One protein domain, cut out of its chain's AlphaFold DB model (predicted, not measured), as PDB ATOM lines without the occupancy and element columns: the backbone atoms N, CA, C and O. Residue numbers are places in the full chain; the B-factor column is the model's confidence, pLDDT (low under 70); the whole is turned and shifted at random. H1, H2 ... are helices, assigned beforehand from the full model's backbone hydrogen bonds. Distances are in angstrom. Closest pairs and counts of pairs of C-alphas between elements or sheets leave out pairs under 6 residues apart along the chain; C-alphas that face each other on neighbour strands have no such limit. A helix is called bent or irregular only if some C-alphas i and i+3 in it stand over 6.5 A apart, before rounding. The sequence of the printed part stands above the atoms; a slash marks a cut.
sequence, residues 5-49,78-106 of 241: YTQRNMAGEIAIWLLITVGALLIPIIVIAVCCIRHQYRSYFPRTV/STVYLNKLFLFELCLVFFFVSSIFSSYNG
ATOM      1  N   TYR A   5       0.135 -45.090  -4.850       53.03
ATOM      2  CA  TYR A   5       1.079 -44.104  -5.378       53.03
ATOM      3  C   TYR A   5       0.598 -43.393  -6.653       53.03
ATOM      4  O   TYR A   5       1.040 -42.280  -6.917       53.03
ATOM      5  N   THR A   6      -0.354 -43.950  -7.409       56.06
ATOM      6  CA  THR A   6      -0.902 -43.266  -8.600       56.06
ATOM      7  C   THR A   6      -1.919 -42.176  -8.247       56.06
ATOM      8  O   THR A   6      -2.084 -41.219  -8.999       56.06
ATOM      9  N   GLN A   7      -2.565 -42.262  -7.080       57.78
ATOM     10  CA  GLN A   7      -3.654 -41.350  -6.711       57.78
ATOM     11  C   GLN A   7      -3.171 -39.945  -6.313       57.78
ATOM     12  O   GLN A   7      -3.867 -38.964  -6.572       57.78
ATOM     13  N   ARG A   8      -1.973 -39.818  -5.719       58.59
ATOM     14  CA  ARG A   8      -1.417 -38.506  -5.329       58.59
ATOM     15  C   ARG A   8      -0.954 -37.679  -6.531       58.59
ATOM     16  O   ARG A   8      -1.171 -36.471  -6.535       58.59
ATOM     17  N   ASN A   9      -0.406 -38.321  -7.563       68.81
ATOM     18  CA  ASN A   9       0.048 -37.617  -8.766       68.81
ATOM     19  C   ASN A   9      -1.131 -37.102  -9.607       68.81
ATOM     20  O   ASN A   9      -1.082 -35.975 -10.093       68.81
ATOM     21  N   MET A  10      -2.230 -37.865  -9.691       69.81
ATOM     22  CA  MET A  10      -3.435 -37.430 -10.414       69.81
ATOM     23  C   MET A  10      -4.125 -36.229  -9.753       69.81
ATOM     24  O   MET A  10      -4.575 -35.321 -10.447       69.81
ATOM     25  N   ALA A  11      -4.190 -36.184  -8.418       73.19
ATOM     26  CA  ALA A  11      -4.794 -35.053  -7.709       73.19
ATOM     27  C   ALA A  11      -4.001 -33.750  -7.917       73.19
ATOM     28  O   ALA A  11      -4.599 -32.686  -8.088       73.19
ATOM     29  N   GLY A  12      -2.666 -33.844  -7.941       77.94
ATOM     30  CA  GLY A  12      -1.790 -32.718  -8.256       77.94
ATOM     31  C   GLY A  12      -2.037 -32.197  -9.667       77.94
ATOM     32  O   GLY A  12      -2.332 -31.021  -9.839       77.94
ATOM     33  N   GLU A  13      -2.008 -33.075 -10.669       76.19
ATOM     34  CA  GLU A  13      -2.197 -32.684 -12.070       76.19
ATOM     35  C   GLU A  13      -3.566 -32.024 -12.323       76.19
ATOM     36  O   GLU A  13      -3.645 -30.977 -12.968       76.19
ATOM     37  N   ILE A  14      -4.645 -32.558 -11.741       82.69
ATOM     38  CA  ILE A  14      -5.995 -31.985 -11.888       82.69
ATOM     39  C   ILE A  14      -6.084 -30.591 -11.254       82.69
ATOM     40  O   ILE A  14      -6.686 -29.690 -11.844       82.69
ATOM     41  N   ALA A  15      -5.472 -30.381 -10.085       80.38
ATOM     42  CA  ALA A  15      -5.456 -29.069  -9.439       80.38
ATOM     43  C   ALA A  15      -4.751 -28.015 -10.311       80.38
ATOM     44  O   ALA A  15      -5.200 -26.871 -10.387       80.38
ATOM     45  N   ILE A  16      -3.693 -28.416 -11.021       79.12
ATOM     46  CA  ILE A  16      -2.948 -27.556 -11.943       79.12
ATOM     47  C   ILE A  16      -3.821 -27.142 -13.130       79.12
ATOM     48  O   ILE A  16      -3.948 -25.947 -13.408       79.12
ATOM     49  N   TRP A  17      -4.467 -28.105 -13.789       80.31
ATOM     50  CA  TRP A  17      -5.364 -27.833 -14.914       80.31
ATOM     51  C   TRP A  17      -6.546 -26.950 -14.518       80.31
ATOM     52  O   TRP A  17      -6.910 -26.026 -15.255       80.31
ATOM     53  N   LEU A  18      -7.117 -27.186 -13.335       85.50
ATOM     54  CA  LEU A  18      -8.200 -26.369 -12.799       85.50
ATOM     55  C   LEU A  18      -7.748 -24.914 -12.603       85.50
ATOM     56  O   LEU A  18      -8.449 -23.993 -13.018       85.50
ATOM     57  N   LEU A  19      -6.562 -24.700 -12.028       83.56
ATOM     58  CA  LEU A  19      -6.037 -23.363 -11.749       83.56
ATOM     59  C   LEU A  19      -5.719 -22.586 -13.038       83.56
ATOM     60  O   LEU A  19      -6.056 -21.406 -13.141       83.56
ATOM     61  N   ILE A  20      -5.159 -23.260 -14.050       81.94
ATOM     62  CA  ILE A  20      -4.921 -22.682 -15.383       81.94
ATOM     63  C   ILE A  20      -6.247 -22.281 -16.038       81.94
ATOM     64  O   ILE A  20      -6.370 -21.170 -16.553       81.94
ATOM     65  N   THR A  21      -7.256 -23.153 -15.981       84.75
ATOM     66  CA  THR A  21      -8.570 -22.901 -16.594       84.75
ATOM     67  C   THR A  21      -9.284 -21.728 -15.920       84.75
ATOM     68  O   THR A  21      -9.797 -20.839 -16.600       84.75
ATOM     69  N   VAL A  22      -9.270 -21.673 -14.585       86.75
ATOM     70  CA  VAL A  22      -9.858 -20.565 -13.814       86.75
ATOM     71  C   VAL A  22      -9.122 -19.252 -14.095       86.75
ATOM     72  O   VAL A  22      -9.768 -18.230 -14.325       86.75
ATOM     73  N   GLY A  23      -7.786 -19.273 -14.146       81.25
ATOM     74  CA  GLY A  23      -6.980 -18.101 -14.490       81.25
ATOM     75  C   GLY A  23      -7.269 -17.577 -15.900       81.25
ATOM     76  O   GLY A  23      -7.492 -16.379 -16.079       81.25
ATOM     77  N   ALA A  24      -7.348 -18.472 -16.889       79.75
ATOM     78  CA  ALA A  24      -7.647 -18.121 -18.277       79.75
ATOM     79  C   ALA A  24      -9.044 -17.499 -18.446       79.75
ATOM     80  O   ALA A  24      -9.212 -16.605 -19.274       79.75
ATOM     81  N   LEU A  25     -10.028 -17.922 -17.644       82.38
ATOM     82  CA  LEU A  25     -11.379 -17.351 -17.648       82.38
ATOM     83  C   LEU A  25     -11.468 -16.010 -16.900       82.38
ATOM     84  O   LEU A  25     -12.253 -15.146 -17.287       82.38
ATOM     85  N   LEU A  26     -10.659 -15.797 -15.858       82.44
ATOM     86  CA  LEU A  26     -10.669 -14.562 -15.061       82.44
ATOM     87  C   LEU A  26     -10.044 -13.366 -15.786       82.44
ATOM     88  O   LEU A  26     -10.544 -12.248 -15.665       82.44
ATOM     89  N   ILE A  27      -8.982 -13.588 -16.565       80.81
ATOM     90  CA  ILE A  27      -8.285 -12.530 -17.315       80.81
ATOM     91  C   ILE A  27      -9.237 -11.710 -18.211       80.81
ATOM     92  O   ILE A  27      -9.273 -10.487 -18.054       80.81
ATOM     93  N   PRO A  28     -10.043 -12.306 -19.114       77.38
ATOM     94  CA  PRO A  28     -10.944 -11.536 -19.969       77.38
ATOM     95  C   PRO A  28     -12.031 -10.809 -19.170       77.38
ATOM     96  O   PRO A  28     -12.387  -9.689 -19.529       77.38
ATOM     97  N   ILE A  29     -12.513 -11.382 -18.062       80.88
ATOM     98  CA  ILE A  29     -13.503 -10.731 -17.187       80.88
ATOM     99  C   ILE A  29     -12.917  -9.455 -16.576       80.88
ATOM    100  O   ILE A  29     -13.565  -8.408 -16.597       80.88
ATOM    101  N   ILE A  30     -11.677  -9.516 -16.082       82.19
ATOM    102  CA  ILE A  30     -10.979  -8.351 -15.526       82.19
ATOM    103  C   ILE A  30     -10.765  -7.291 -16.613       82.19
ATOM    104  O   ILE A  30     -11.044  -6.117 -16.379       82.19
ATOM    105  N   VAL A  31     -10.344  -7.689 -17.819       80.81
ATOM    106  CA  VAL A  31     -10.162  -6.766 -18.953       80.81
ATOM    107  C   VAL A  31     -11.477  -6.071 -19.323       80.81
ATOM    108  O   VAL A  31     -11.496  -4.851 -19.500       80.81
ATOM    109  N   ILE A  32     -12.587  -6.813 -19.393       82.25
ATOM    110  CA  ILE A  32     -13.914  -6.250 -19.671       82.25
ATOM    111  C   ILE A  32     -14.329  -5.286 -18.554       82.25
ATOM    112  O   ILE A  32     -14.744  -4.166 -18.850       82.25
ATOM    113  N   ALA A  33     -14.166  -5.668 -17.285       81.56
ATOM    114  CA  ALA A  33     -14.508  -4.819 -16.145       81.56
ATOM    115  C   ALA A  33     -13.719  -3.500 -16.160       81.56
ATOM    116  O   ALA A  33     -14.306  -2.425 -16.033       81.56
ATOM    117  N   VAL A  34     -12.406  -3.564 -16.394       82.38
ATOM    118  CA  VAL A  34     -11.542  -2.381 -16.511       82.38
ATOM    119  C   VAL A  34     -11.953  -1.510 -17.702       82.38
ATOM    120  O   VAL A  34     -12.032  -0.286 -17.573       82.38
ATOM    121  N   CYS A  35     -12.293  -2.116 -18.843       81.62
ATOM    122  CA  CYS A  35     -12.789  -1.394 -20.016       81.62
ATOM    123  C   CYS A  35     -14.108  -0.654 -19.721       81.62
ATOM    124  O   CYS A  35     -14.233   0.534 -20.033       81.62
ATOM    125  N   CYS A  36     -15.054  -1.311 -19.044       81.75
ATOM    126  CA  CYS A  36     -16.321  -0.714 -18.619       81.75
ATOM    127  C   CYS A  36     -16.105   0.462 -17.659       81.75
ATOM    128  O   CYS A  36     -16.661   1.542 -17.868       81.75
ATOM    129  N   ILE A  37     -15.247   0.285 -16.651       81.62
ATOM    130  CA  ILE A  37     -14.896   1.334 -15.688       81.62
ATOM    131  C   ILE A  37     -14.281   2.540 -16.415       81.62
ATOM    132  O   ILE A  37     -14.673   3.687 -16.191       81.62
ATOM    133  N   ARG A  38     -13.360   2.298 -17.354       76.38
ATOM    134  CA  ARG A  38     -12.732   3.351 -18.166       76.38
ATOM    135  C   ARG A  38     -13.752   4.097 -19.025       76.38
ATOM    136  O   ARG A  38     -13.672   5.322 -19.136       76.38
ATOM    137  N   HIS A  39     -14.698   3.379 -19.627       74.12
ATOM    138  CA  HIS A  39     -15.773   3.979 -20.413       74.12
ATOM    139  C   HIS A  39     -16.664   4.874 -19.542       74.12
ATOM    140  O   HIS A  39     -16.974   6.000 -19.931       74.12
ATOM    141  N   GLN A  40     -16.994   4.417 -18.332       77.50
ATOM    142  CA  GLN A  40     -17.764   5.188 -17.362       77.50
ATOM    143  C   GLN A  40     -17.021   6.470 -16.944       77.50
ATOM    144  O   GLN A  40     -17.571   7.563 -17.041       77.50
ATOM    145  N   TYR A  41     -15.742   6.398 -16.570       67.31
ATOM    146  CA  TYR A  41     -14.987   7.604 -16.196       67.31
ATOM    147  C   TYR A  41     -14.787   8.591 -17.352       67.31
ATOM    148  O   TYR A  41     -14.728   9.802 -17.124       67.31
ATOM    149  N   ARG A  42     -14.747   8.105 -18.598       63.69
ATOM    150  CA  ARG A  42     -14.692   8.967 -19.785       63.69
ATOM    151  C   ARG A  42     -15.949   9.828 -19.944       63.69
ATOM    152  O   ARG A  42     -15.829  10.932 -20.470       63.69
ATOM    153  N   SER A  43     -17.118   9.369 -19.484       58.19
ATOM    154  CA  SER A  43     -18.343  10.181 -19.515       58.19
ATOM    155  C   SER A  43     -18.437  11.172 -18.354       58.19
ATOM    156  O   SER A  43     -19.025  12.235 -18.525       58.19
ATOM    157  N   TYR A  44     -17.852  10.861 -17.189       55.78
ATOM    158  CA  TYR A  44     -17.929  11.733 -16.005       55.78
ATOM    159  C   TYR A  44     -16.924  12.887 -16.005       55.78
ATOM    160  O   TYR A  44     -17.193  13.923 -15.403       55.78
ATOM    161  N   PHE A  45     -15.800  12.750 -16.707       49.22
ATOM    162  CA  PHE A  45     -14.853  13.844 -16.914       49.22
ATOM    163  C   PHE A  45     -14.731  14.163 -18.407       49.22
ATOM    164  O   PHE A  45     -13.760  13.749 -19.053       49.22
ATOM    165  N   PRO A  46     -15.677  14.927 -18.989       52.44
ATOM    166  CA  PRO A  46     -15.405  15.569 -20.259       52.44
ATOM    167  C   PRO A  46     -14.180  16.466 -20.044       52.44
ATOM    168  O   PRO A  46     -14.183  17.379 -19.218       52.44
ATOM    169  N   ARG A  47     -13.094  16.160 -20.766       51.47
ATOM    170  CA  ARG A  47     -11.777  16.832 -20.716       51.47
ATOM    171  C   ARG A  47     -11.835  18.366 -20.837       51.47
ATOM    172  O   ARG A  47     -10.832  19.031 -20.618       51.47
ATOM    173  N   THR A  48     -12.995  18.923 -21.154       50.53
ATOM    174  CA  THR A  48     -13.292  20.349 -21.264       50.53
ATOM    175  C   THR A  48     -13.511  21.077 -19.932       50.53
ATOM    176  O   THR A  48     -13.560  22.300 -19.948       50.53
ATOM    177  N   VAL A  49     -13.619  20.398 -18.779       49.97
ATOM    178  CA  VAL A  49     -13.906  21.088 -17.494       49.97
ATOM    179  C   VAL A  49     -12.645  21.478 -16.699       49.97
ATOM    180  O   VAL A  49     -12.712  22.364 -15.852       49.97
ATOM    181  N   SER A  78      -3.092  14.016 -25.011       53.88
ATOM    182  CA  SER A  78      -4.245  13.232 -24.593       53.88
ATOM    183  C   SER A  78      -4.184  11.773 -25.082       53.88
ATOM    184  O   SER A  78      -4.736  10.879 -24.432       53.88
ATOM    185  N   THR A  79      -3.468  11.538 -26.185       55.75
ATOM    186  CA  THR A  79      -3.120  10.219 -26.733       55.75
ATOM    187  C   THR A  79      -1.963   9.582 -25.962       55.75
ATOM    188  O   THR A  79      -2.003   8.384 -25.686       55.75
ATOM    189  N   VAL A  80      -0.991  10.378 -25.495       58.12
ATOM    190  CA  VAL A  80       0.145   9.893 -24.684       58.12
ATOM    191  C   VAL A  80      -0.311   9.302 -23.342       58.12
ATOM    192  O   VAL A  80       0.202   8.265 -22.926       58.12
ATOM    193  N   TYR A  81      -1.306   9.898 -22.676       55.31
ATOM    194  CA  TYR A  81      -1.853   9.352 -21.422       55.31
ATOM    195  C   TYR A  81      -2.607   8.031 -21.614       55.31
ATOM    196  O   TYR A  81      -2.506   7.129 -20.782       55.31
ATOM    197  N   LEU A  82      -3.340   7.898 -22.721       58.56
ATOM    198  CA  LEU A  82      -4.086   6.682 -23.047       58.56
ATOM    199  C   LEU A  82      -3.135   5.515 -23.337       58.56
ATOM    200  O   LEU A  82      -3.372   4.404 -22.864       58.56
ATOM    201  N   ASN A  83      -2.021   5.803 -24.016       66.94
ATOM    202  CA  ASN A  83      -0.999   4.812 -24.337       66.94
ATOM    203  C   ASN A  83      -0.220   4.345 -23.092       66.94
ATOM    204  O   ASN A  83       0.077   3.164 -22.950       66.94
ATOM    205  N   LYS A  84       0.049   5.249 -22.138       68.06
ATOM    206  CA  LYS A  84       0.708   4.903 -20.863       68.06
ATOM    207  C   LYS A  84      -0.159   4.019 -19.965       68.06
ATOM    208  O   LYS A  84       0.358   3.092 -19.354       68.06
ATOM    209  N   LEU A  85      -1.466   4.284 -19.901       75.00
ATOM    210  CA  LEU A  85      -2.386   3.475 -19.093       75.00
ATOM    211  C   LEU A  85      -2.587   2.076 -19.698       75.00
ATOM    212  O   LEU A  85      -2.621   1.097 -18.963       75.00
ATOM    213  N   PHE A  86      -2.651   1.968 -21.029       74.56
ATOM    214  CA  PHE A  86      -2.681   0.672 -21.717       74.56
ATOM    215  C   PHE A  86      -1.393  -0.136 -21.493       74.56
ATOM    216  O   PHE A  86      -1.452  -1.322 -21.182       74.56
ATOM    217  N   LEU A  87      -0.228   0.515 -21.577       79.69
ATOM    218  CA  LEU A  87       1.058  -0.127 -21.299       79.69
ATOM    219  C   LEU A  87       1.132  -0.659 -19.858       79.69
ATOM    220  O   LEU A  87       1.616  -1.764 -19.640       79.69
ATOM    221  N   PHE A  88       0.613   0.094 -18.886       80.12
ATOM    222  CA  PHE A  88       0.553  -0.338 -17.489       80.12
ATOM    223  C   PHE A  88      -0.343  -1.572 -17.287       80.12
ATOM    224  O   PHE A  88       0.064  -2.517 -16.613       80.12
ATOM    225  N   GLU A  89      -1.527  -1.596 -17.909       72.44
ATOM    226  CA  GLU A  89      -2.425  -2.763 -17.893       72.44
ATOM    227  C   GLU A  89      -1.749  -3.997 -18.513       72.44
ATOM    228  O   GLU A  89      -1.807  -5.088 -17.945       72.44
ATOM    229  N   LEU A  90      -1.027  -3.817 -19.624       78.00
ATOM    230  CA  LEU A  90      -0.295  -4.894 -20.294       78.00
ATOM    231  C   LEU A  90       0.853  -5.445 -19.426       78.00
ATOM    232  O   LEU A  90       1.041  -6.659 -19.343       78.00
ATOM    233  N   CYS A  91       1.584  -4.570 -18.725       79.12
ATOM    234  CA  CYS A  91       2.630  -4.972 -17.782       79.12
ATOM    235  C   CYS A  91       2.071  -5.740 -16.576       79.12
ATOM    236  O   CYS A  91       2.686  -6.717 -16.148       79.12
ATOM    237  N   LEU A  92       0.912  -5.339 -16.040       80.31
ATOM    238  CA  LEU A  92       0.260  -6.054 -14.938       80.31
ATOM    239  C   LEU A  92      -0.139  -7.470 -15.352       80.31
ATOM    240  O   LEU A  92       0.163  -8.420 -14.631       80.31
ATOM    241  N   VAL A  93      -0.751  -7.627 -16.530       80.00
ATOM    242  CA  VAL A  93      -1.096  -8.952 -17.069       80.00
ATOM    243  C   VAL A  93       0.160  -9.814 -17.222       80.00
ATOM    244  O   VAL A  93       0.174 -10.956 -16.765       80.00
ATOM    245  N   PHE A  94       1.242  -9.263 -17.782       77.81
ATOM    246  CA  PHE A  94       2.506  -9.989 -17.942       77.81
ATOM    247  C   PHE A  94       3.117 -10.427 -16.600       77.81
ATOM    248  O   PHE A  94       3.598 -11.556 -16.478       77.81
ATOM    249  N   PHE A  95       3.067  -9.567 -15.578       78.38
ATOM    250  CA  PHE A  95       3.566  -9.881 -14.238       78.38
ATOM    251  C   PHE A  95       2.755 -11.001 -13.570       78.38
ATOM    252  O   PHE A  95       3.341 -11.938 -13.022       78.38
ATOM    253  N   PHE A  96       1.422 -10.956 -13.664       78.19
ATOM    254  CA  PHE A  96       0.553 -12.008 -13.128       78.19
ATOM    255  C   PHE A  96       0.797 -13.356 -13.805       78.19
ATOM    256  O   PHE A  96       0.980 -14.358 -13.116       78.19
ATOM    257  N   VAL A  97       0.864 -13.376 -15.138       77.75
ATOM    258  CA  VAL A  97       1.162 -14.598 -15.895       77.75
ATOM    259  C   VAL A  97       2.532 -15.148 -15.487       77.75
ATOM    260  O   VAL A  97       2.638 -16.319 -15.128       77.75
ATOM    261  N   SER A  98       3.564 -14.303 -15.428       72.25
ATOM    262  CA  SER A  98       4.920 -14.726 -15.041       72.25
ATOM    263  C   SER A  98       4.991 -15.293 -13.617       72.25
ATOM    264  O   SER A  98       5.672 -16.291 -13.389       72.25
ATOM    265  N   SER A  99       4.261 -14.705 -12.663       74.38
ATOM    266  CA  SER A  99       4.185 -15.187 -11.275       74.38
ATOM    267  C   SER A  99       3.558 -16.585 -11.176       74.38
ATOM    268  O   SER A  99       4.073 -17.462 -10.474       74.38
ATOM    269  N   ILE A 100       2.493 -16.822 -11.951       74.94
ATOM    270  CA  ILE A 100       1.852 -18.135 -12.056       74.94
ATOM    271  C   ILE A 100       2.862 -19.150 -12.611       74.94
ATOM    272  O   ILE A 100       3.142 -20.147 -11.949       74.94
ATOM    273  N   PHE A 101       3.492 -18.865 -13.756       70.25
ATOM    274  CA  PHE A 101       4.486 -19.760 -14.369       70.25
ATOM    275  C   PHE A 101       5.709 -20.025 -13.475       70.25
ATOM    276  O   PHE A 101       6.210 -21.149 -13.442       70.25
ATOM    277  N   SER A 102       6.172 -19.038 -12.703       70.31
ATOM    278  CA  SER A 102       7.290 -19.224 -11.768       70.31
ATOM    279  C   SER A 102       6.943 -20.186 -10.628       70.31
ATOM    280  O   SER A 102       7.805 -20.944 -10.188       70.31
ATOM    281  N   SER A 103       5.692 -20.177 -10.164       65.00
ATOM    282  CA  SER A 103       5.226 -21.069  -9.094       65.00
ATOM    283  C   SER A 103       5.094 -22.522  -9.572       65.00
ATOM    284  O   SER A 103       5.230 -23.449  -8.779       65.00
ATOM    285  N   TYR A 104       4.893 -22.726 -10.879       63.19
ATOM    286  CA  TYR A 104       4.786 -24.051 -11.495       63.19
ATOM    287  C   TYR A 104       6.121 -24.780 -11.676       63.19
ATOM    288  O   TYR A 104       6.139 -26.008 -11.650       63.19
ATOM    289  N   ASN A 105       7.237 -24.058 -11.805       57.06
ATOM    290  CA  ASN A 105       8.562 -24.681 -11.933       57.06
ATOM    291  C   ASN A 105       9.198 -25.064 -10.582       57.06
ATOM    292  O   ASN A 105      10.198 -25.776 -10.567       57.06
ATOM    293  N   GLY A 106       8.633 -24.621  -9.454       52.88
ATOM    294  CA  GLY A 106       9.171 -24.881  -8.111       52.88
ATOM    295  C   GLY A 106       9.112 -26.344  -7.634       52.88
ATOM    296  O   GLY A 106      10.116 -26.830  -7.127       52.88
TER     297      GLY A 106
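AT A GLANCE: This is residues 5 to 49 and 78 to 106 of the 241 residues of the protein "Hypothetical protein" of Rotaria sordida (UniProt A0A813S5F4). Two long helices, H1 and H2, lie side by side and run in opposite directions, making a thin rod with a narrow gap between them. H1 is the longer, and its residues 5 to 15 stick out beyond the end of H2. The printed part has 74 residues with two named helices, H1 then H2, and no named strand; the class is all helix. The whole is extended, with a radius of gyration of the C-alphas of 18.6 A, and the C-alphas span 68 by 20 by 11 A.

IN THESE COORDINATES: Find C-alpha 5 at (1.079, -44.104, -5.378); from there H1, residues 5 to 44, runs 59.9 A to C-alpha 44 at (-17.929, 11.733, -16.005). H1 is neither bent nor irregular, but only just: C-alphas 25 and 28 are 6.3 A apart. Then find C-alpha 78 at (-4.245, 13.232, -24.593), where H2, residues 78 to 104, begins; it runs 40.5 A to C-alpha 104 at (4.786, -24.051, -11.495).

HOW THE PARTS SIT: Look along the y column: it rises from C-alpha 5 to C-alpha 44 in H1 and falls from C-alpha 78 to C-alpha 104 in H2. H1 and H2 are near each other, with 14 pairs of C-alphas within 10 A; their closest C-alphas are 8.0 A apart. Residues 35 to 46, of which 35 to 44 belong to H1, stand free, and so do residues 79 to 88 of H2. In the backbones, 33 of 36 O i to N i+4 pairs in H1 and 22 of 23 in H2 are within hydrogen-bond range.

THE WHOLE: The C-alphas farthest apart, those of Tyr 5 and Val 49, are 68.0 A apart. Residues 50 to 77 are not printed, and C-alphas 49 and 78 are 14.3 A apart across this cut; the link from H1 to H2 runs across it. The mean pLDDT of the printed part is 71.8, and this model's confidence is under 70 at residues 5 to 10, 41 to 49, 78 to 84 and 103 to 106.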